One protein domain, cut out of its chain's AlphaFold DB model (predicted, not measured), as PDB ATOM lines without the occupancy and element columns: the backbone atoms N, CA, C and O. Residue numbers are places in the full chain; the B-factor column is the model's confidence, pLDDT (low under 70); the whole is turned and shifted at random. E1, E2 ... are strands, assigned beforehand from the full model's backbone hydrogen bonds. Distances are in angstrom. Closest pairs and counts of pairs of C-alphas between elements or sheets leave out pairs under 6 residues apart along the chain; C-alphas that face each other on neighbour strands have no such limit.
ATOM      1  N   LEU A 126     -37.321 -42.781 -11.470       72.69
ATOM      2  CA  LEU A 126     -37.923 -42.162 -10.307       72.69
ATOM      3  C   LEU A 126     -38.878 -41.050 -10.753       72.69
ATOM      4  O   LEU A 126     -38.473 -40.109 -11.437       72.69
ATOM      5  N   SER A 127     -40.148 -41.148 -10.360       71.88
ATOM      6  CA  SER A 127     -41.165 -40.135 -10.679       71.88
ATOM      7  C   SER A 127     -41.002 -38.856  -9.847       71.88
ATOM      8  O   SER A 127     -41.537 -37.803 -10.191       71.88
ATOM      9  N   LYS A 128     -40.239 -38.936  -8.751       81.12
ATOM     10  CA  LYS A 128     -39.972 -37.852  -7.804       81.12
ATOM     11  C   LYS A 128     -38.588 -37.993  -7.176       81.12
ATOM     12  O   LYS A 128     -37.979 -39.060  -7.222       81.12
ATOM     13  N   ASN A 129     -38.114 -36.913  -6.558       83.56
ATOM     14  CA  ASN A 129     -36.883 -36.952  -5.776       83.56
ATOM     15  C   ASN A 129     -37.013 -37.995  -4.661       83.56
ATOM     16  O   ASN A 129     -38.037 -38.061  -3.978       83.56
ATOM     17  N   THR A 130     -35.965 -38.789  -4.498       86.12
ATOM     18  CA  THR A 130     -35.921 -39.947  -3.613       86.12
ATOM     19  C   THR A 130     -34.656 -39.885  -2.775       86.12
ATOM     20  O   THR A 130     -33.574 -39.675  -3.312       86.12
ATOM     21  N   THR A 131     -34.769 -40.104  -1.471       90.12
ATOM     22  CA  THR A 131     -33.607 -40.201  -0.579       90.12
ATOM     23  C   THR A 131     -33.378 -41.655  -0.181       90.12
ATOM     24  O   THR A 131     -34.319 -42.342   0.211       90.12
ATOM     25  N   ILE A 132     -32.135 -42.131  -0.247       87.81
ATOM     26  CA  ILE A 132     -31.755 -43.457   0.257       87.81
ATOM     27  C   ILE A 132     -30.849 -43.278   1.466       87.81
ATOM     28  O   ILE A 132     -29.838 -42.582   1.385       87.81
ATOM     29  N   ILE A 133     -31.214 -43.918   2.573       91.56
ATOM     30  CA  ILE A 133     -30.374 -44.050   3.760       91.56
ATOM     31  C   ILE A 133     -29.618 -45.372   3.642       91.56
ATOM     32  O   ILE A 133     -30.227 -46.442   3.608       91.56
ATOM     33  N   PHE A 134     -28.298 -45.292   3.547       90.38
ATOM     34  CA  PHE A 134     -27.404 -46.440   3.495       90.38
ATOM     35  C   PHE A 134     -26.888 -46.752   4.892       90.38
ATOM     36  O   PHE A 134     -26.235 -45.903   5.491       90.38
ATOM     37  N   HIS A 135     -27.130 -47.969   5.375       92.19
ATOM     38  CA  HIS A 135     -26.479 -48.528   6.556       92.19
ATOM     39  C   HIS A 135     -25.438 -49.553   6.108       92.19
ATOM     40  O   HIS A 135     -25.760 -50.485   5.371       92.19
ATOM     41  N   PHE A 136     -24.203 -49.410   6.571       92.00
ATOM     42  CA  PHE A 136     -23.125 -50.349   6.289       92.00
ATOM     43  C   PHE A 136     -22.504 -50.871   7.581       92.00
ATOM     44  O   PHE A 136     -21.898 -50.114   8.336       92.00
ATOM     45  N   ASN A 137     -22.640 -52.173   7.828       92.44
ATOM     46  CA  ASN A 137     -21.927 -52.860   8.893       92.44
ATOM     47  C   ASN A 137     -20.517 -53.250   8.408       92.44
ATOM     48  O   ASN A 137     -20.343 -54.129   7.559       92.44
ATOM     49  N   ALA A 138     -19.516 -52.606   8.995       91.25
ATOM     50  CA  ALA A 138     -18.096 -52.785   8.740       91.25
ATOM     51  C   ALA A 138     -17.377 -53.583   9.848       91.25
ATOM     52  O   ALA A 138     -16.150 -53.588   9.883       91.25
ATOM     53  N   ASP A 139     -18.087 -54.285  10.742       89.00
ATOM     54  CA  ASP A 139     -17.490 -54.986  11.898       89.00
ATOM     55  C   ASP A 139     -16.423 -56.016  11.500       89.00
ATOM     56  O   ASP A 139     -15.452 -56.253  12.220       89.00
ATOM     57  N   GLN A 140     -16.601 -56.656  10.344       86.75
ATOM     58  CA  GLN A 140     -15.650 -57.643   9.829       86.75
ATOM     59  C   GLN A 140     -14.607 -57.035   8.883       86.75
ATOM     60  O   GLN A 140     -13.713 -57.749   8.410       86.75
ATOM     61  N   LEU A 141     -14.727 -55.741   8.579       84.50
ATOM     62  CA  LEU A 141     -13.849 -55.016   7.676       84.50
ATOM     63  C   LEU A 141     -12.627 -54.540   8.465       84.50
ATOM     64  O   LEU A 141     -12.632 -53.498   9.117       84.50
ATOM     65  N   SER A 142     -11.558 -55.334   8.417       79.56
ATOM     66  CA  SER A 142     -10.299 -55.010   9.090       79.56
ATOM     67  C   SER A 142      -9.094 -55.259   8.192       79.56
ATOM     68  O   SER A 142      -8.981 -56.348   7.619       79.56
ATOM     69  N   LEU A 143      -8.142 -54.327   8.157       66.38
ATOM     70  CA  LEU A 143      -6.823 -54.534   7.562       66.38
ATOM     71  C   LEU A 143      -5.798 -54.625   8.694       66.38
ATOM     72  O   LEU A 143      -5.685 -53.716   9.504       66.38
ATOM     73  N   ASN A 144      -5.082 -55.749   8.793       58.34
ATOM     74  CA  ASN A 144      -4.141 -56.019   9.893       58.34
ATOM     75  C   ASN A 144      -4.759 -55.913  11.306       58.34
ATOM     76  O   ASN A 144      -4.049 -55.679  12.278       58.34
ATOM     77  N   GLY A 145      -6.074 -56.125  11.426       64.06
ATOM     78  CA  GLY A 145      -6.802 -56.019  12.695       64.06
ATOM     79  C   GLY A 145      -7.262 -54.602  13.051       64.06
ATOM     80  O   GLY A 145      -7.901 -54.440  14.086       64.06
ATOM     81  N   GLU A 146      -6.991 -53.607  12.205       69.81
ATOM     82  CA  GLU A 146      -7.482 -52.235  12.368       69.81
ATOM     83  C   GLU A 146      -8.757 -52.005  11.547       69.81
ATOM     84  O   GLU A 146      -8.897 -52.538  10.442       69.81
ATOM     85  N   ALA A 147      -9.686 -51.222  12.100       80.25
ATOM     86  CA  ALA A 147     -10.883 -50.735  11.413       80.25
ATOM     87  C   ALA A 147     -10.509 -49.677  10.350       80.25
ATOM     88  O   ALA A 147      -9.427 -49.092  10.441       80.25
ATOM     89  N   PRO A 148     -11.346 -49.447   9.322       85.50
ATOM     90  CA  PRO A 148     -11.078 -48.409   8.328       85.50
ATOM     91  C   PRO A 148     -11.050 -47.011   8.964       85.50
ATOM     92  O   PRO A 148     -11.833 -46.722   9.866       85.50
ATOM     93  N   ASP A 149     -10.168 -46.141   8.462       83.38
ATOM     94  CA  ASP A 149     -10.065 -44.737   8.886       83.38
ATOM     95  C   ASP A 149     -11.313 -43.939   8.450       83.38
ATOM     96  O   ASP A 149     -11.750 -43.017   9.138       83.38
ATOM     97  N   ALA A 150     -11.897 -44.300   7.302       88.69
ATOM     98  CA  ALA A 150     -13.120 -43.712   6.768       88.69
ATOM     99  C   ALA A 150     -13.869 -44.712   5.880       88.69
ATOM    100  O   ALA A 150     -13.264 -45.599   5.277       88.69
ATOM    101  N   ILE A 151     -15.182 -44.535   5.746       92.06
ATOM    102  CA  ILE A 151     -16.018 -45.277   4.798       92.06
ATOM    103  C   ILE A 151     -16.837 -44.278   3.987       92.06
ATOM    104  O   ILE A 151     -17.225 -43.223   4.486       92.06
ATOM    105  N   GLY A 152     -17.082 -44.591   2.722       91.56
ATOM    106  CA  GLY A 152     -17.841 -43.764   1.807       91.56
ATOM    107  C   GLY A 152     -18.581 -44.572   0.748       91.56
ATOM    108  O   GLY A 152     -18.361 -45.772   0.576       91.56
ATOM    109  N   ILE A 153     -19.452 -43.887   0.018       89.25
ATOM    110  CA  ILE A 153     -20.126 -44.400  -1.173       89.25
ATOM    111  C   ILE A 153     -19.825 -43.465  -2.345       89.25
ATOM    112  O   ILE A 153     -19.747 -42.243  -2.199       89.25
ATOM    113  N   MET A 154     -19.641 -44.059  -3.519       85.44
ATOM    114  CA  MET A 154     -19.433 -43.380  -4.798       85.44
ATOM    115  C   MET A 154     -20.449 -43.881  -5.817       85.44
ATOM    116  O   MET A 154     -20.977 -44.975  -5.645       85.44
ATOM    117  N   GLY A 155     -20.704 -43.121  -6.878       78.12
ATOM    118  CA  GLY A 155     -21.718 -43.456  -7.880       78.12
ATOM    119  C   GLY A 155     -21.848 -42.404  -8.979       78.12
ATOM    120  O   GLY A 155     -21.105 -41.425  -8.993       78.12
ATOM    121  N   SER A 156     -22.784 -42.606  -9.909       68.62
ATOM    122  CA  SER A 156     -22.953 -41.731 -11.087       68.62
ATOM    123  C   SER A 156     -24.143 -40.768 -11.039       68.62
ATOM    124  O   SER A 156     -24.363 -40.052 -12.016       68.62
ATOM    125  N   TYR A 157     -24.943 -40.765  -9.970       71.31
ATOM    126  CA  TYR A 157     -26.175 -39.972  -9.892       71.31
ATOM    127  C   TYR A 157     -26.360 -39.289  -8.543       71.31
ATOM    128  O   TYR A 157     -25.866 -39.754  -7.516       71.31
ATOM    129  N   GLY A 158     -27.172 -38.230  -8.563       74.44
ATOM    130  CA  GLY A 158     -27.561 -37.510  -7.361       74.44
ATOM    131  C   GLY A 158     -26.369 -36.813  -6.723       74.44
ATOM    132  O   GLY A 158     -25.598 -36.150  -7.414       74.44
ATOM    133  N   ASP A 159     -26.225 -37.001  -5.415       77.69
ATOM    134  CA  ASP A 159     -25.109 -36.460  -4.636       77.69
ATOM    135  C   ASP A 159     -23.792 -37.253  -4.831       77.69
ATOM    136  O   ASP A 159     -22.750 -36.863  -4.306       77.69
ATOM    137  N   LEU A 160     -23.814 -38.364  -5.582       81.19
ATOM    138  CA  LEU A 160     -22.655 -39.240  -5.771       81.19
ATOM    139  C   LEU A 160     -21.778 -38.823  -6.959       81.19
ATOM    140  O   LEU A 160     -22.260 -38.330  -7.979       81.19
ATOM    141  N   SER A 161     -20.476 -39.104  -6.852       76.31
ATOM    142  CA  SER A 161     -19.506 -38.901  -7.929       76.31
ATOM    143  C   SER A 161     -18.491 -40.043  -8.012       76.31
ATOM    144  O   SER A 161     -18.192 -40.714  -7.023       76.31
ATOM    145  N   TRP A 162     -17.932 -40.254  -9.210       71.56
ATOM    146  CA  TRP A 162     -16.806 -41.165  -9.436       71.56
ATOM    147  C   TRP A 162     -15.437 -40.540  -9.164       71.56
ATOM    148  O   TRP A 162     -14.421 -41.234  -9.229       71.56
ATOM    149  N   ASN A 163     -15.388 -39.244  -8.859       67.44
ATOM    150  CA  ASN A 163     -14.135 -38.554  -8.585       67.44
ATOM    151  C   ASN A 163     -13.604 -38.980  -7.214       67.44
ATOM    152  O   ASN A 163     -14.277 -38.818  -6.204       67.44
ATOM    153  N   MET A 164     -12.389 -39.514  -7.162       62.09
ATOM    154  CA  MET A 164     -11.733 -39.914  -5.916       62.09
ATOM    155  C   MET A 164     -10.530 -38.995  -5.645       62.09
ATOM    156  O   MET A 164      -9.772 -38.740  -6.583       62.09
ATOM    157  N   PRO A 165     -10.302 -38.537  -4.398       61.00
ATOM    158  CA  PRO A 165     -11.139 -38.731  -3.205       61.00
ATOM    159  C   PRO A 165     -12.289 -37.712  -3.073       61.00
ATOM    160  O   PRO A 165     -13.224 -37.952  -2.321       61.00
ATOM    161  N   ASP A 166     -12.252 -36.603  -3.816       66.81
ATOM    162  CA  ASP A 166     -13.114 -35.430  -3.573       66.81
ATOM    163  C   ASP A 166     -14.618 -35.652  -3.840       66.81
ATOM    164  O   ASP A 166     -15.446 -34.844  -3.429       66.81
ATOM    165  N   GLY A 167     -14.987 -36.719  -4.549       70.31
ATOM    166  CA  GLY A 167     -16.366 -37.080  -4.889       70.31
ATOM    167  C   GLY A 167     -16.965 -38.190  -4.021       70.31
ATOM    168  O   GLY A 167     -18.042 -38.695  -4.344       70.31
ATOM    169  N   ILE A 168     -16.280 -38.590  -2.946       85.19
ATOM    170  CA  ILE A 168     -16.767 -39.602  -2.008       85.19
ATOM    171  C   ILE A 168     -17.831 -38.993  -1.095       85.19
ATOM    172  O   ILE A 168     -17.583 -38.020  -0.383       85.19
ATOM    173  N   THR A 169     -19.008 -39.615  -1.047       90.62
ATOM    174  CA  THR A 169     -19.985 -39.328   0.007       90.62
ATOM    175  C   THR A 169     -19.599 -40.116   1.252       90.62
ATOM    176  O   THR A 169     -19.762 -41.334   1.290       90.62
ATOM    177  N   HIS A 170     -19.044 -39.432   2.252       92.31
ATOM    178  CA  HIS A 170     -18.587 -40.054   3.494       92.31
ATOM    179  C   HIS A 170     -19.754 -40.540   4.353       92.31
ATOM    180  O   HIS A 170     -20.723 -39.811   4.573       92.31
ATOM    181  N   LEU A 171     -19.620 -41.754   4.882       93.69
ATOM    182  CA  LEU A 171     -20.524 -42.296   5.883       93.69
ATOM    183  C   LEU A 171     -20.063 -41.845   7.270       93.69
ATOM    184  O   LEU A 171     -18.867 -41.738   7.546       93.69
ATOM    185  N   GLN A 172     -21.023 -41.585   8.146       94.62
ATOM    186  CA  GLN A 172     -20.792 -41.244   9.540       94.62
ATOM    187  C   GLN A 172     -20.803 -42.513  10.388       94.62
ATOM    188  O   GLN A 172     -21.781 -43.263  10.349       94.62
ATOM    189  N   ASP A 173     -19.742 -42.726  11.166       91.12
ATOM    190  CA  ASP A 173     -19.667 -43.803  12.155       91.12
ATOM    191  C   ASP A 173     -20.704 -43.574  13.266       91.12
ATOM    192  O   ASP A 173     -20.668 -42.567  13.978       91.12
ATOM    193  N   GLN A 174     -21.640 -44.511  13.397       91.56
ATOM    194  CA  GLN A 174     -22.677 -44.531  14.431       91.56
ATOM    195  C   GLN A 174     -22.260 -45.370  15.654       91.56
ATOM    196  O   GLN A 174     -23.008 -45.469  16.630       91.56
ATOM    197  N   GLY A 175     -21.065 -45.969  15.627       84.44
ATOM    198  CA  GLY A 175     -20.564 -46.915  16.615       84.44
ATOM    199  C   GLY A 175     -20.955 -48.363  16.312       84.44
ATOM    200  O   GLY A 175     -21.820 -48.647  15.485       84.44
ATOM    201  N   ASN A 176     -20.305 -49.307  17.008       84.94
ATOM    202  CA  ASN A 176     -20.477 -50.758  16.810       84.94
ATOM    203  C   ASN A 176     -20.333 -51.185  15.334       84.94
ATOM    204  O   ASN A 176     -21.131 -51.978  14.846       84.94
ATOM    205  N   GLY A 177     -19.385 -50.561  14.624       85.44
ATOM    206  CA  GLY A 177     -19.089 -50.833  13.218       85.44
ATOM    207  C   GLY A 177     -20.205 -50.484  12.236       85.44
ATOM    208  O   GLY A 177     -20.119 -50.899  11.084       85.44
ATOM    209  N   ILE A 178     -21.229 -49.729  12.640       92.19
ATOM    210  CA  ILE A 178     -22.301 -49.276  11.751       92.19
ATOM    211  C   ILE A 178     -21.975 -47.880  11.224       92.19
ATOM    212  O   ILE A 178     -21.746 -46.950  11.992       92.19
ATOM    213  N   TRP A 179     -22.012 -47.735   9.905       95.50
ATOM    214  CA  TRP A 179     -21.739 -46.496   9.187       95.50
ATOM    215  C   TRP A 179     -22.969 -46.076   8.383       95.50
ATOM    216  O   TRP A 179     -23.609 -46.923   7.759       95.50
ATOM    217  N   GLU A 180     -23.297 -44.781   8.376       95.69
ATOM    218  CA  GLU A 180     -24.534 -44.273   7.766       95.69
ATOM    219  C   GLU A 180     -24.325 -43.054   6.856       95.69
ATOM    220  O   GLU A 180     -23.579 -42.135   7.192       95.69
ATOM    221  N   ALA A 181     -25.026 -43.014   5.719       94.50
ATOM    222  CA  ALA A 181     -25.167 -41.813   4.892       94.50
ATOM    223  C   ALA A 181     -26.553 -41.732   4.237       94.50
ATOM    224  O   ALA A 181     -27.106 -42.742   3.806       94.50
ATOM    225  N   ALA A 182     -27.077 -40.513   4.093       93.38
ATOM    226  CA  ALA A 182     -28.260 -40.231   3.286       93.38
ATOM    227  C   ALA A 182     -27.841 -39.618   1.944       93.38
ATOM    228  O   ALA A 182     -27.105 -38.633   1.914       93.38
ATOM    229  N   VAL A 183     -28.330 -40.187   0.845       90.12
ATOM    230  CA  VAL A 183     -27.999 -39.769  -0.524       90.12
ATOM    231  C   VAL A 183     -29.280 -39.402  -1.256       90.12
ATOM    232  O   VAL A 183     -30.238 -40.181  -1.258       90.12
ATOM    233  N   ASN A 184     -29.314 -38.225  -1.884       87.75
ATOM    234  CA  ASN A 184     -30.474 -37.785  -2.652       87.75
ATOM    235  C   ASN A 184     -30.322 -38.128  -4.131       87.75
ATOM    236  O   ASN A 184     -29.309 -37.829  -4.759       87.75
ATOM    237  N   PHE A 185     -31.385 -38.688  -4.698       83.12
ATOM    238  CA  PHE A 185     -31.523 -39.000  -6.111       83.12
ATOM    239  C   PHE A 185     -32.659 -38.158  -6.702       83.12
ATOM    240  O   PHE A 185     -33.792 -38.219  -6.213       83.12
ATOM    241  N   PRO A 186     -32.391 -37.330  -7.722       75.25
ATOM    242  CA  PRO A 186     -33.421 -36.509  -8.343       75.25
ATOM    243  C   PRO A 186     -34.439 -37.353  -9.125       75.25
ATOM    244  O   PRO A 186     -34.157 -38.463  -9.580       75.25
ATOM    245  N   ALA A 187     -35.637 -36.799  -9.325       74.69
ATOM    246  CA  ALA A 187     -36.603 -37.348 -10.271       74.69
ATOM    247  C   ALA A 187     -35.962 -37.494 -11.662       74.69
ATOM    248  O   ALA A 187     -35.200 -36.630 -12.100       74.69
ATOM    249  N   GLY A 188     -36.277 -38.576 -12.370       63.97
ATOM    250  CA  GLY A 188     -35.678 -38.890 -13.666       63.97
ATOM    251  C   GLY A 188     -34.389 -39.716 -13.598       63.97
ATOM    252  O   GLY A 188     -33.970 -40.219 -14.639       63.97
ATOM    253  N   THR A 189     -33.794 -39.924 -12.417       69.56
ATOM    254  CA  THR A 189     -32.736 -40.932 -12.236       69.56
ATOM    255  C   THR A 189     -33.279 -42.320 -12.585       69.56
ATOM    256  O   THR A 189     -34.426 -42.648 -12.260       69.56
ATOM    257  N   THR A 190     -32.474 -43.126 -13.284       66.94
ATOM    258  CA  THR A 190     -32.807 -44.525 -13.570       66.94
ATOM    259  C   THR A 190     -32.965 -45.277 -12.255       66.94
ATOM    260  O   THR A 190     -32.186 -45.072 -11.334       66.94
ATOM    261  N   ALA A 191     -33.965 -46.149 -12.149       65.69
ATOM    262  CA  ALA A 191     -34.203 -46.950 -10.950       65.69
ATOM    263  C   ALA A 191     -33.111 -48.004 -10.704       65.69
ATOM    264  O   ALA A 191     -33.178 -48.706  -9.705       65.69
ATOM    265  N   ASP A 192     -32.123 -48.100 -11.595       67.19
ATOM    266  CA  ASP A 192     -30.914 -48.884 -11.423       67.19
ATOM    267  C   ASP A 192     -29.693 -48.049 -11.817       67.19
ATOM    268  O   ASP A 192     -29.663 -47.409 -12.877       67.19
ATOM    269  N   PHE A 193     -28.702 -48.013 -10.935       65.69
ATOM    270  CA  PHE A 193     -27.515 -47.190 -11.093       65.69
ATOM    271  C   PHE A 193     -26.333 -47.700 -10.269       65.69
ATOM    272  O   PHE A 193     -26.525 -48.332  -9.225       65.69
ATOM    273  N   PRO A 194     -25.112 -47.337 -10.695       68.25
ATOM    274  CA  PRO A 194     -23.901 -47.802 -10.058       68.25
ATOM    275  C   PRO A 194     -23.521 -47.067  -8.810       68.25
ATOM    276  O   PRO A 194     -23.452 -45.838  -8.779       68.25
ATOM    277  N   ILE A 195     -23.215 -47.886  -7.803       76.00
ATOM    278  CA  ILE A 195     -22.609 -47.474  -6.555       76.00
ATOM    279  C   ILE A 195     -21.420 -48.367  -6.206       76.00
ATOM    280  O   ILE A 195     -21.390 -49.556  -6.528       76.00
ATOM    281  N   LYS A 196     -20.432 -47.791  -5.522       80.25
ATOM    282  CA  LYS A 196     -19.317 -48.523  -4.912       80.25
ATOM    283  C   LYS A 196     -19.193 -48.122  -3.459       80.25
ATOM    284  O   LYS A 196     -19.206 -46.931  -3.154       80.25
ATOM    285  N   PHE A 197     -19.017 -49.116  -2.598       86.38
ATOM    286  CA  PHE A 197     -18.546 -48.870  -1.246       86.38
ATOM    287  C   PHE A 197     -17.037 -48.688  -1.302       86.38
ATOM    288  O   PHE A 197     -16.313 -49.475  -1.920       86.38
ATOM    289  N   VAL A 198     -16.575 -47.613  -0.681       87.62
ATOM    290  CA  VAL A 198     -15.163 -47.286  -0.571       87.62
ATOM    291  C   VAL A 198     -14.802 -47.142   0.891       87.62
ATOM    292  O   VAL A 198     -15.606 -46.695   1.702       87.62
ATOM    293  N   TRP A 199     -13.596 -47.539   1.246       90.31
ATOM    294  CA  TRP A 199     -13.097 -47.398   2.601       90.31
ATOM    295  C   TRP A 199     -11.618 -47.077   2.579       90.31
ATOM    296  O   TRP A 199     -10.861 -47.557   1.733       90.31
ATOM    297  N   GLU A 200     -11.210 -46.238   3.510       85.44
ATOM    298  CA  GLU A 200      -9.855 -45.750   3.623       85.44
ATOM    299  C   GLU A 200      -9.100 -46.570   4.663       85.44
ATOM    300  O   GLU A 200      -9.539 -46.719   5.801       85.44
ATOM    301  N   TYR A 201      -7.945 -47.094   4.267       76.75
ATOM    302  CA  TYR A 201      -6.949 -47.621   5.191       76.75
ATOM    303  C   TYR A 201      -5.641 -46.893   4.966       76.75
ATOM    304  O   TYR A 201      -5.100 -46.904   3.860       76.75
ATOM    305  N   GLU A 202      -5.109 -46.295   6.023       66.94
ATOM    306  CA  GLU A 202      -3.817 -45.623   6.019       66.94
ATOM    307  C   GLU A 202      -3.727 -44.494   4.978       66.94
ATOM    308  O   GLU A 202      -2.649 -44.214   4.457       66.94
ATOM    309  N   GLY A 203      -4.833 -43.827   4.645       63.53
ATOM    310  CA  GLY A 203      -4.852 -42.821   3.576       63.53
ATOM    311  C   GLY A 203      -4.992 -43.392   2.156       63.53
ATOM    312  O   GLY A 203      -4.723 -42.684   1.183       63.53
ATOM    313  N   VAL A 204      -5.314 -44.685   2.020       65.75
ATOM    314  CA  VAL A 204      -5.615 -45.343   0.740       65.75
ATOM    315  C   VAL A 204      -7.066 -45.729   0.699       65.75
ATOM    316  O   VAL A 204      -7.502 -46.629   1.418       65.75
ATOM    317  N   TRP A 205      -7.771 -45.138  -0.248       77.50
ATOM    318  CA  TRP A 205      -9.082 -45.606  -0.634       77.50
ATOM    319  C   TRP A 205      -8.965 -46.954  -1.334       77.50
ATOM    320  O   TRP A 205      -8.349 -47.104  -2.393       77.50
ATOM    321  N   ARG A 206      -9.555 -47.956  -0.697       76.62
ATOM    322  CA  ARG A 206      -9.922 -49.226  -1.299       76.62
ATOM    323  C   ARG A 206     -11.395 -49.148  -1.655       76.62
ATOM    324  O   ARG A 206     -12.150 -48.374  -1.072       76.62
ATOM    325  N   TRP A 207     -11.798 -49.939  -2.627       72.75
ATOM    326  CA  TRP A 207     -13.188 -50.013  -3.026       72.75
ATOM    327  C   TRP A 207     -13.560 -51.448  -3.311       72.75
ATOM    328  O   TRP A 207     -12.723 -52.262  -3.709       72.75
ATOM    329  N   GLU A 208     -14.842 -51.722  -3.164       61.59
ATOM    330  CA  GLU A 208     -15.436 -52.950  -3.629       61.59
ATOM    331  C   GLU A 208     -16.734 -52.645  -4.366       61.59
ATOM    332  O   GLU A 208     -17.472 -51.710  -4.044       61.59
ATOM    333  N   GLN A 209     -16.984 -53.433  -5.404       51.16
ATOM    334  CA  GLN A 209     -18.290 -53.479  -6.037       51.16
ATOM    335  C   GLN A 209     -19.170 -54.438  -5.232       51.16
ATOM    336  O   GLN A 209     -18.677 -55.453  -4.743       51.16
ATOM    337  N   LEU A 210     -20.466 -54.138  -5.124       45.91
ATOM    338  CA  LEU A 210     -21.458 -55.084  -4.605       45.91
ATOM    339  C   LEU A 210     -21.360 -56.445  -5.345       45.91
ATOM    340  O   LEU A 210     -20.792 -56.518  -6.446       45.91
ATOM    341  N   PRO A 211     -21.862 -57.556  -4.769       34.97
ATOM    342  CA  PRO A 211     -21.685 -58.891  -5.330       34.97
ATOM    343  C   PRO A 211     -22.289 -58.928  -6.736       34.97
ATOM    344  O   PRO A 211     -23.494 -58.795  -6.887       34.97
ATOM    345  N   GLY A 212     -21.457 -59.088  -7.768       34.81
ATOM    346  CA  GLY A 212     -21.930 -59.009  -9.159       34.81
ATOM    347  C   GLY A 212     -20.914 -58.450 -10.143       34.81
ATOM    348  O   GLY A 212     -20.994 -58.747 -11.326       34.81
ATOM    349  N   PHE A 213     -19.953 -57.659  -9.655       40.88
ATOM    350  CA  PHE A 213     -19.103 -56.831 -10.520       40.88
ATOM    351  C   PHE A 213     -19.893 -55.955 -11.519       40.88
ATOM    352  O   PHE A 213     -19.391 -55.575 -12.567       40.88
ATOM    353  N   LEU A 214     -21.128 -55.596 -11.170       42.59
ATOM    354  CA  LEU A 214     -21.823 -54.464 -11.757       42.59
ATOM    355  C   LEU A 214     -22.275 -53.564 -10.617       42.59
ATOM    356  O   LEU A 214     -22.921 -54.019  -9.680       42.59
ATOM    357  N   ASP A 215     -21.885 -52.301 -10.668       43.28
ATOM    358  CA  ASP A 215     -22.737 -51.172 -11.036       43.28
ATOM    359  C   ASP A 215     -24.263 -51.196 -10.753       43.28
ATOM    360  O   ASP A 215     -24.899 -50.209 -11.052       43.28
ATOM    361  N   HIS A 216     -24.916 -52.216 -10.201       52.34
ATOM    362  CA  HIS A 216     -26.382 -52.281 -10.214       52.34
ATOM    363  C   HIS A 216     -26.908 -53.298  -9.199       52.34
ATOM    364  O   HIS A 216     -26.536 -54.461  -9.317       52.34
ATOM    365  N   LEU A 217     -27.745 -52.877  -8.230       56.75
ATOM    366  CA  LEU A 217     -28.963 -53.592  -7.776       56.75
ATOM    367  C   LEU A 217     -29.642 -52.959  -6.539       56.75
ATOM    368  O   LEU A 217     -29.879 -53.598  -5.510       56.75
ATOM    369  N   LEU A 218     -30.026 -51.691  -6.652       63.62
ATOM    370  CA  LEU A 218     -31.104 -51.142  -5.832       63.62
ATOM    371  C   LEU A 218     -32.286 -50.884  -6.755       63.62
ATOM    372  O   LEU A 218     -32.388 -49.786  -7.281       63.62
ATOM    373  N   VAL A 219     -33.162 -51.870  -6.979       64.31
ATOM    374  CA  VAL A 219     -34.382 -51.608  -7.758       64.31
ATOM    375  C   VAL A 219     -35.320 -50.786  -6.884       64.31
ATOM    376  O   VAL A 219     -35.919 -51.296  -5.932       64.31
ATOM    377  N   LEU A 220     -35.386 -49.491  -7.184       68.19
ATOM    378  CA  LEU A 220     -36.232 -48.539  -6.476       68.19
ATOM    379  C   LEU A 220     -37.670 -48.636  -6.992       68.19
ATOM    380  O   LEU A 220     -37.896 -48.653  -8.202       68.19
ATOM    381  N   ASP A 221     -38.650 -48.608  -6.092       66.50
ATOM    382  CA  ASP A 221     -40.019 -48.278  -6.483       66.50
ATOM    383  C   ASP A 221     -40.055 -46.809  -6.973       66.50
ATOM    384  O   ASP A 221     -39.638 -45.860  -6.301       66.50
ATOM    385  N   SER A 222     -40.515 -46.597  -8.203       66.56
ATOM    386  CA  SER A 222     -40.554 -45.268  -8.816       66.56
ATOM    387  C   SER A 222     -41.461 -44.279  -8.075       66.56
ATOM    388  O   SER A 222     -41.354 -43.071  -8.305       66.56
ATOM    389  N   GLU A 223     -42.365 -44.778  -7.226       67.38
ATOM    390  CA  GLU A 223     -43.404 -44.035  -6.512       67.38
ATOM    391  C   GLU A 223     -43.074 -43.786  -5.030       67.38
ATOM    392  O   GLU A 223     -43.803 -43.031  -4.381       67.38
ATOM    393  N   ALA A 224     -42.004 -44.344  -4.452       71.50
ATOM    394  CA  ALA A 224     -41.622 -44.027  -3.070       71.50
ATOM    395  C   ALA A 224     -40.644 -42.841  -3.001       71.50
ATOM    396  O   ALA A 224     -39.964 -42.509  -3.964       71.50
ATOM    397  N   SER A 225     -40.640 -42.122  -1.875       80.38
ATOM    398  CA  SER A 225     -39.803 -40.923  -1.673       80.38
ATOM    399  C   SER A 225     -38.592 -41.163  -0.773       80.38
ATOM    400  O   SER A 225     -37.713 -40.308  -0.690       80.38
ATOM    401  N   SER A 226     -38.554 -42.289  -0.060       83.62
ATOM    402  CA  SER A 226     -37.486 -42.598   0.886       83.62
ATOM    403  C   SER A 226     -37.287 -44.098   1.036       83.62
ATOM    404  O   SER A 226     -38.275 -44.827   1.157       83.62
ATOM    405  N   TYR A 227     -36.031 -44.519   1.131       82.69
ATOM    406  CA  TYR A 227     -35.636 -45.908   1.330       82.69
ATOM    407  C   TYR A 227     -34.563 -46.060   2.401       82.69
ATOM    408  O   TYR A 227     -33.793 -45.132   2.653       82.69
ATOM    409  N   THR A 228     -34.467 -47.266   2.958       84.81
ATOM    410  CA  THR A 228     -33.338 -47.690   3.794       84.81
ATOM    411  C   THR A 228     -32.746 -48.962   3.208       84.81
ATOM    412  O   THR A 228     -33.483 -49.929   2.999       84.81
ATOM    413  N   ALA A 229     -31.440 -48.952   2.948       84.75
ATOM    414  CA  ALA A 229     -30.681 -50.072   2.408       84.75
ATOM    415  C   ALA A 229     -29.590 -50.488   3.401       84.75
ATOM    416  O   ALA A 229     -28.774 -49.660   3.799       84.75
ATOM    417  N   GLU A 230     -29.570 -51.761   3.783       86.94
ATOM    418  CA  GLU A 230     -28.623 -52.310   4.751       86.94
ATOM    419  C   GLU A 230     -27.639 -53.262   4.074       86.94
ATOM    420  O   GLU A 230     -28.023 -54.191   3.357       86.94
ATOM    421  N   PHE A 231     -26.360 -53.041   4.346       87.31
ATOM    422  CA  PHE A 231     -25.238 -53.784   3.798       87.31
ATOM    423  C   PHE A 231     -24.290 -54.221   4.917       87.31
ATOM    424  O   PHE A 231     -24.192 -53.564   5.952       87.31
ATOM    425  N   SER A 232     -23.548 -55.304   4.708       88.38
ATOM    426  CA  SER A 232     -22.525 -55.783   5.639       88.38
ATOM    427  C   SER A 232     -21.306 -56.321   4.909       88.38
ATOM    428  O   SER A 232     -21.460 -56.993   3.894       88.38
ATOM    429  N   TYR A 233     -20.107 -56.098   5.440       85.25
ATOM    430  CA  TYR A 233     -18.909 -56.762   4.933       85.25
ATOM    431  C   TYR A 233     -18.786 -58.190   5.483       85.25
ATOM    432  O   TYR A 233     -18.743 -58.401   6.694       85.25
ATOM    433  N   ASN A 234     -18.678 -59.171   4.595       77.12
ATOM    434  CA  ASN A 234     -18.435 -60.571   4.893       77.12
ATOM    435  C   ASN A 234     -16.963 -60.898   4.625       77.12
ATOM    436  O   ASN A 234     -16.515 -61.004   3.484       77.12
ATOM    437  N   LYS A 235     -16.193 -61.114   5.693       74.19
ATOM    438  CA  LYS A 235     -14.753 -61.396   5.602       74.19
ATOM    439  C   LYS A 235     -14.429 -62.720   4.909       74.19
ATOM    440  O   LYS A 235     -13.345 -62.854   4.348       74.19
ATOM    441  N   SER A 236     -15.330 -63.704   4.964       61.81
ATOM    442  CA  SER A 236     -15.095 -65.023   4.360       61.81
ATOM    443  C   SER A 236     -15.161 -64.970   2.835       61.81
ATOM    444  O   SER A 236     -14.345 -65.593   2.159       61.81
ATOM    445  N   THR A 237     -16.087 -64.172   2.304       60.72
ATOM    446  CA  THR A 237     -16.229 -63.919   0.867       60.72
ATOM    447  C   THR A 237     -15.378 -62.730   0.417       60.72
ATOM    448  O   THR A 237     -15.089 -62.598  -0.775       60.72
ATOM    449  N   GLY A 238     -14.955 -61.900   1.373       67.12
ATOM    450  CA  GLY A 238     -14.275 -60.633   1.168       67.12
ATOM    451  C   GLY A 238     -15.193 -59.567   0.581       67.12
ATOM    452  O   GLY A 238     -14.660 -58.711  -0.126       67.12
ATOM    453  N   ARG A 239     -16.519 -59.663   0.814       69.81
ATOM    454  CA  ARG A 239     -17.525 -58.869   0.099       69.81
ATOM    455  C   ARG A 239     -18.448 -58.003   0.924       69.81
ATOM    456  O   ARG A 239     -18.887 -58.417   1.986       69.81
ATOM    457  N   VAL A 240     -18.865 -56.874   0.360       77.00
ATOM    458  CA  VAL A 240     -20.090 -56.185   0.783       77.00
ATOM    459  C   VAL A 240     -21.304 -56.979   0.311       77.00
ATOM    460  O   VAL A 240     -21.496 -57.175  -0.881       77.00
ATOM    461  N   GLU A 241     -22.141 -57.421   1.237       74.88
ATOM    462  CA  GLU A 241     -23.368 -58.171   0.988       74.88
ATOM    463  C   GLU A 241     -24.571 -57.331   1.415       74.88
ATOM    464  O   GLU A 241     -24.530 -56.634   2.428       74.88
ATOM    465  N   ALA A 242     -25.648 -57.381   0.636       75.12
ATOM    466  CA  ALA A 242     -26.913 -56.794   1.046       75.12
ATOM    467  C   ALA A 242     -27.557 -57.661   2.131       75.12
ATOM    468  O   ALA A 242     -27.673 -58.874   1.961       75.12
ATOM    469  N   VAL A 243     -27.993 -57.036   3.222       74.06
ATOM    470  CA  VAL A 243     -28.640 -57.720   4.349       74.06
ATOM    471  C   VAL A 243     -30.154 -57.611   4.222       74.06
ATOM    472  O   VAL A 243     -30.858 -58.619   4.239       74.06
ATOM    473  N   GLN A 244     -30.660 -56.383   4.075       66.94
ATOM    474  CA  GLN A 244     -32.089 -56.088   4.008       66.94
ATOM    475  C   GLN A 244     -32.324 -54.689   3.418       66.94
ATOM    476  O   GLN A 244     -31.466 -53.815   3.490       66.94
ATOM    477  N   GLY A 245     -33.503 -54.444   2.848       63.16
ATOM    478  CA  GLY A 245     -33.940 -53.098   2.484       63.16
ATOM    479  C   GLY A 245     -35.418 -52.891   2.797       63.16
ATOM    480  O   GLY A 245     -36.240 -53.774   2.554       63.16
ATOM    481  N   THR A 246     -35.776 -51.728   3.342       63.62
ATOM    482  CA  THR A 246     -37.187 -51.352   3.518       63.62
ATOM    483  C   THR A 246     -37.653 -50.614   2.270       63.62
ATOM    484  O   THR A 246     -37.116 -49.559   1.940       63.62
ATOM    485  N   GLY A 247     -38.639 -51.181   1.569       57.84
ATOM    486  CA  GLY A 247     -39.130 -50.655   0.289       57.84
ATOM    487  C   GLY A 247     -38.208 -50.935  -0.905       57.84
ATOM    488  O   GLY A 247     -38.487 -50.461  -1.998       57.84
ATOM    489  N   LEU A 248     -37.136 -51.709  -0.718       65.81
ATOM    490  CA  LEU A 248     -36.143 -52.010  -1.748       65.81
ATOM    491  C   LEU A 248     -36.067 -53.505  -2.029       65.81
ATOM    492  O   LEU A 248     -36.084 -54.320  -1.109       65.81
ATOM    493  N   GLN A 249     -35.911 -53.849  -3.303       63.44
ATOM    494  CA  GLN A 249     -35.539 -55.189  -3.736       63.44
ATOM    495  C   GLN A 249     -34.027 -55.204  -3.991       63.44
ATOM    496  O   GLN A 249     -33.565 -54.843  -5.074       63.44
ATOM    497  N   VAL A 250     -33.249 -55.557  -2.964       60.47
ATOM    498  CA  VAL A 250     -31.782 -55.626  -3.053       60.47
ATOM    499  C   VAL A 250     -31.368 -57.030  -3.482       60.47
ATOM    500  O   VAL A 250     -31.879 -58.006  -2.936       60.47
ATOM    501  N   ASN A 251     -30.472 -57.144  -4.466       60.91
ATOM    502  CA  ASN A 251     -30.052 -58.429  -5.047       60.91
ATOM    503  C   ASN A 251     -31.208 -59.303  -5.590       60.91
ATOM    504  O   ASN A 251     -31.093 -60.521  -5.661       60.91
ATOM    505  N   ASN A 252     -32.335 -58.702  -5.995       68.31
ATOM    506  CA  ASN A 252     -33.441 -59.427  -6.619       68.31
ATOM    507  C   ASN A 252     -33.392 -59.308  -8.149       68.31
ATOM    508  O   ASN A 252     -34.067 -58.471  -8.753       68.31
TER     509      ASN A 252
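This is residues 126 to 252 of the 566 residues of an uncharacterized protein of Balneola sp (UniProt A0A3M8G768). A strongly twisted five-stranded sheet, E3 E4 E1 E8 E9, makes a long wall, and a smaller sheet of three strands, E2 E5 E6, covers part of one face of it, forming a sandwich with its strands crossed. A short two-stranded ribbon, E7 with E10, lies near the beginning of E8 and the end of E9, and the loop of residues 138 to 149 reaches out to one end of the long axis. The printed part has 127 residues with no named helix and ten named strands, E1 to E10 in chain order; the class is all strand, though named strands hold 62 residues, under half. The large sheet is mixed, in the order E3, E4, E1, E8, E9, and the sheets E2, E5, E6 and E7, E10 are antiparallel. The whole is compact, with a radius of gyration of the C-alphas of 13.9 A, yet elongated in outline, spanning 45 by 28 by 27 A.

In the large sheet E1, residues 130 to 137, and E8, residues 226 to 234, are parallel neighbours at 22 degrees, with N 135 and O 229 2.8 A apart, within hydrogen-bond range. E4, residues 178 to 185, is antiparallel to E1 at 161 degrees, with N 132 and O 183 at 2.9 A. The edge strand E3, residues 172 to 175, forms a hairpin with E4, with N 172 and O 180 at 2.8 A. The other edge strand, E9, residues 239 to 246, forms a hairpin with E8, with N 232 and O 241 at 2.8 A. From edge to edge the strands' lines turn by 91 degrees. In the second sheet E5, residues 195 to 201, is antiparallel to E2, residues 150 to 155, with N 152 and O 198 at 2.8 A, and forms a hairpin with E6, residues 204 to 209, with N 199 and O 206 at 2.9 A. This sheet is strongly twisted, but only just, with C-alphas up to 4.1 A off its best plane. The two sheets make a sandwich, two sheets face to face: the facing parts are 9.5 A apart centre to centre, with strands at 48 degrees. The closest C-alphas of E2 and E4 are those of Ile 151 and Trp 179, 7.3 A apart; those of E6 and E9 are Glu 208 and Val 240, 7.2 A. E7, residues 218 to 220, and E10, residues 248 to 250, are antiparallel, with no backbone N and O pair within hydrogen-bond range. The closest C-alphas of E8 and E10 are those of Tyr 227 and Leu 248, 6.9 A apart. Residues 169 to 170 pair antiparallel with residues 152 to 153 of E2.

E8 is the longest strand, 26.5 A from C-alpha 226 to C-alpha 234. E1 begins at C-alpha 130 (-35.921, -39.947, -3.613) and runs 22.8 A; E4 runs 22.6 A and E9 21.3 A. E5 runs 19.6 A, E2 17.0 A and E6 16.5 A; E3 has 4 residues, E7 and E10 3 each. E10 ends at C-alpha 250 (-31.782, -55.626, -3.053).

The C-alphas of Ser 127 and Asn 144, the two farthest apart, are 45.2 A from each other. The printed part has no cut; the links E1 to E2 and E2 to E3 are long, with 12 and 16 residues. The mean pLDDT of the printed part is 75.4, and 48 residues are under 70, among them 208 to 223 and 244 to 252.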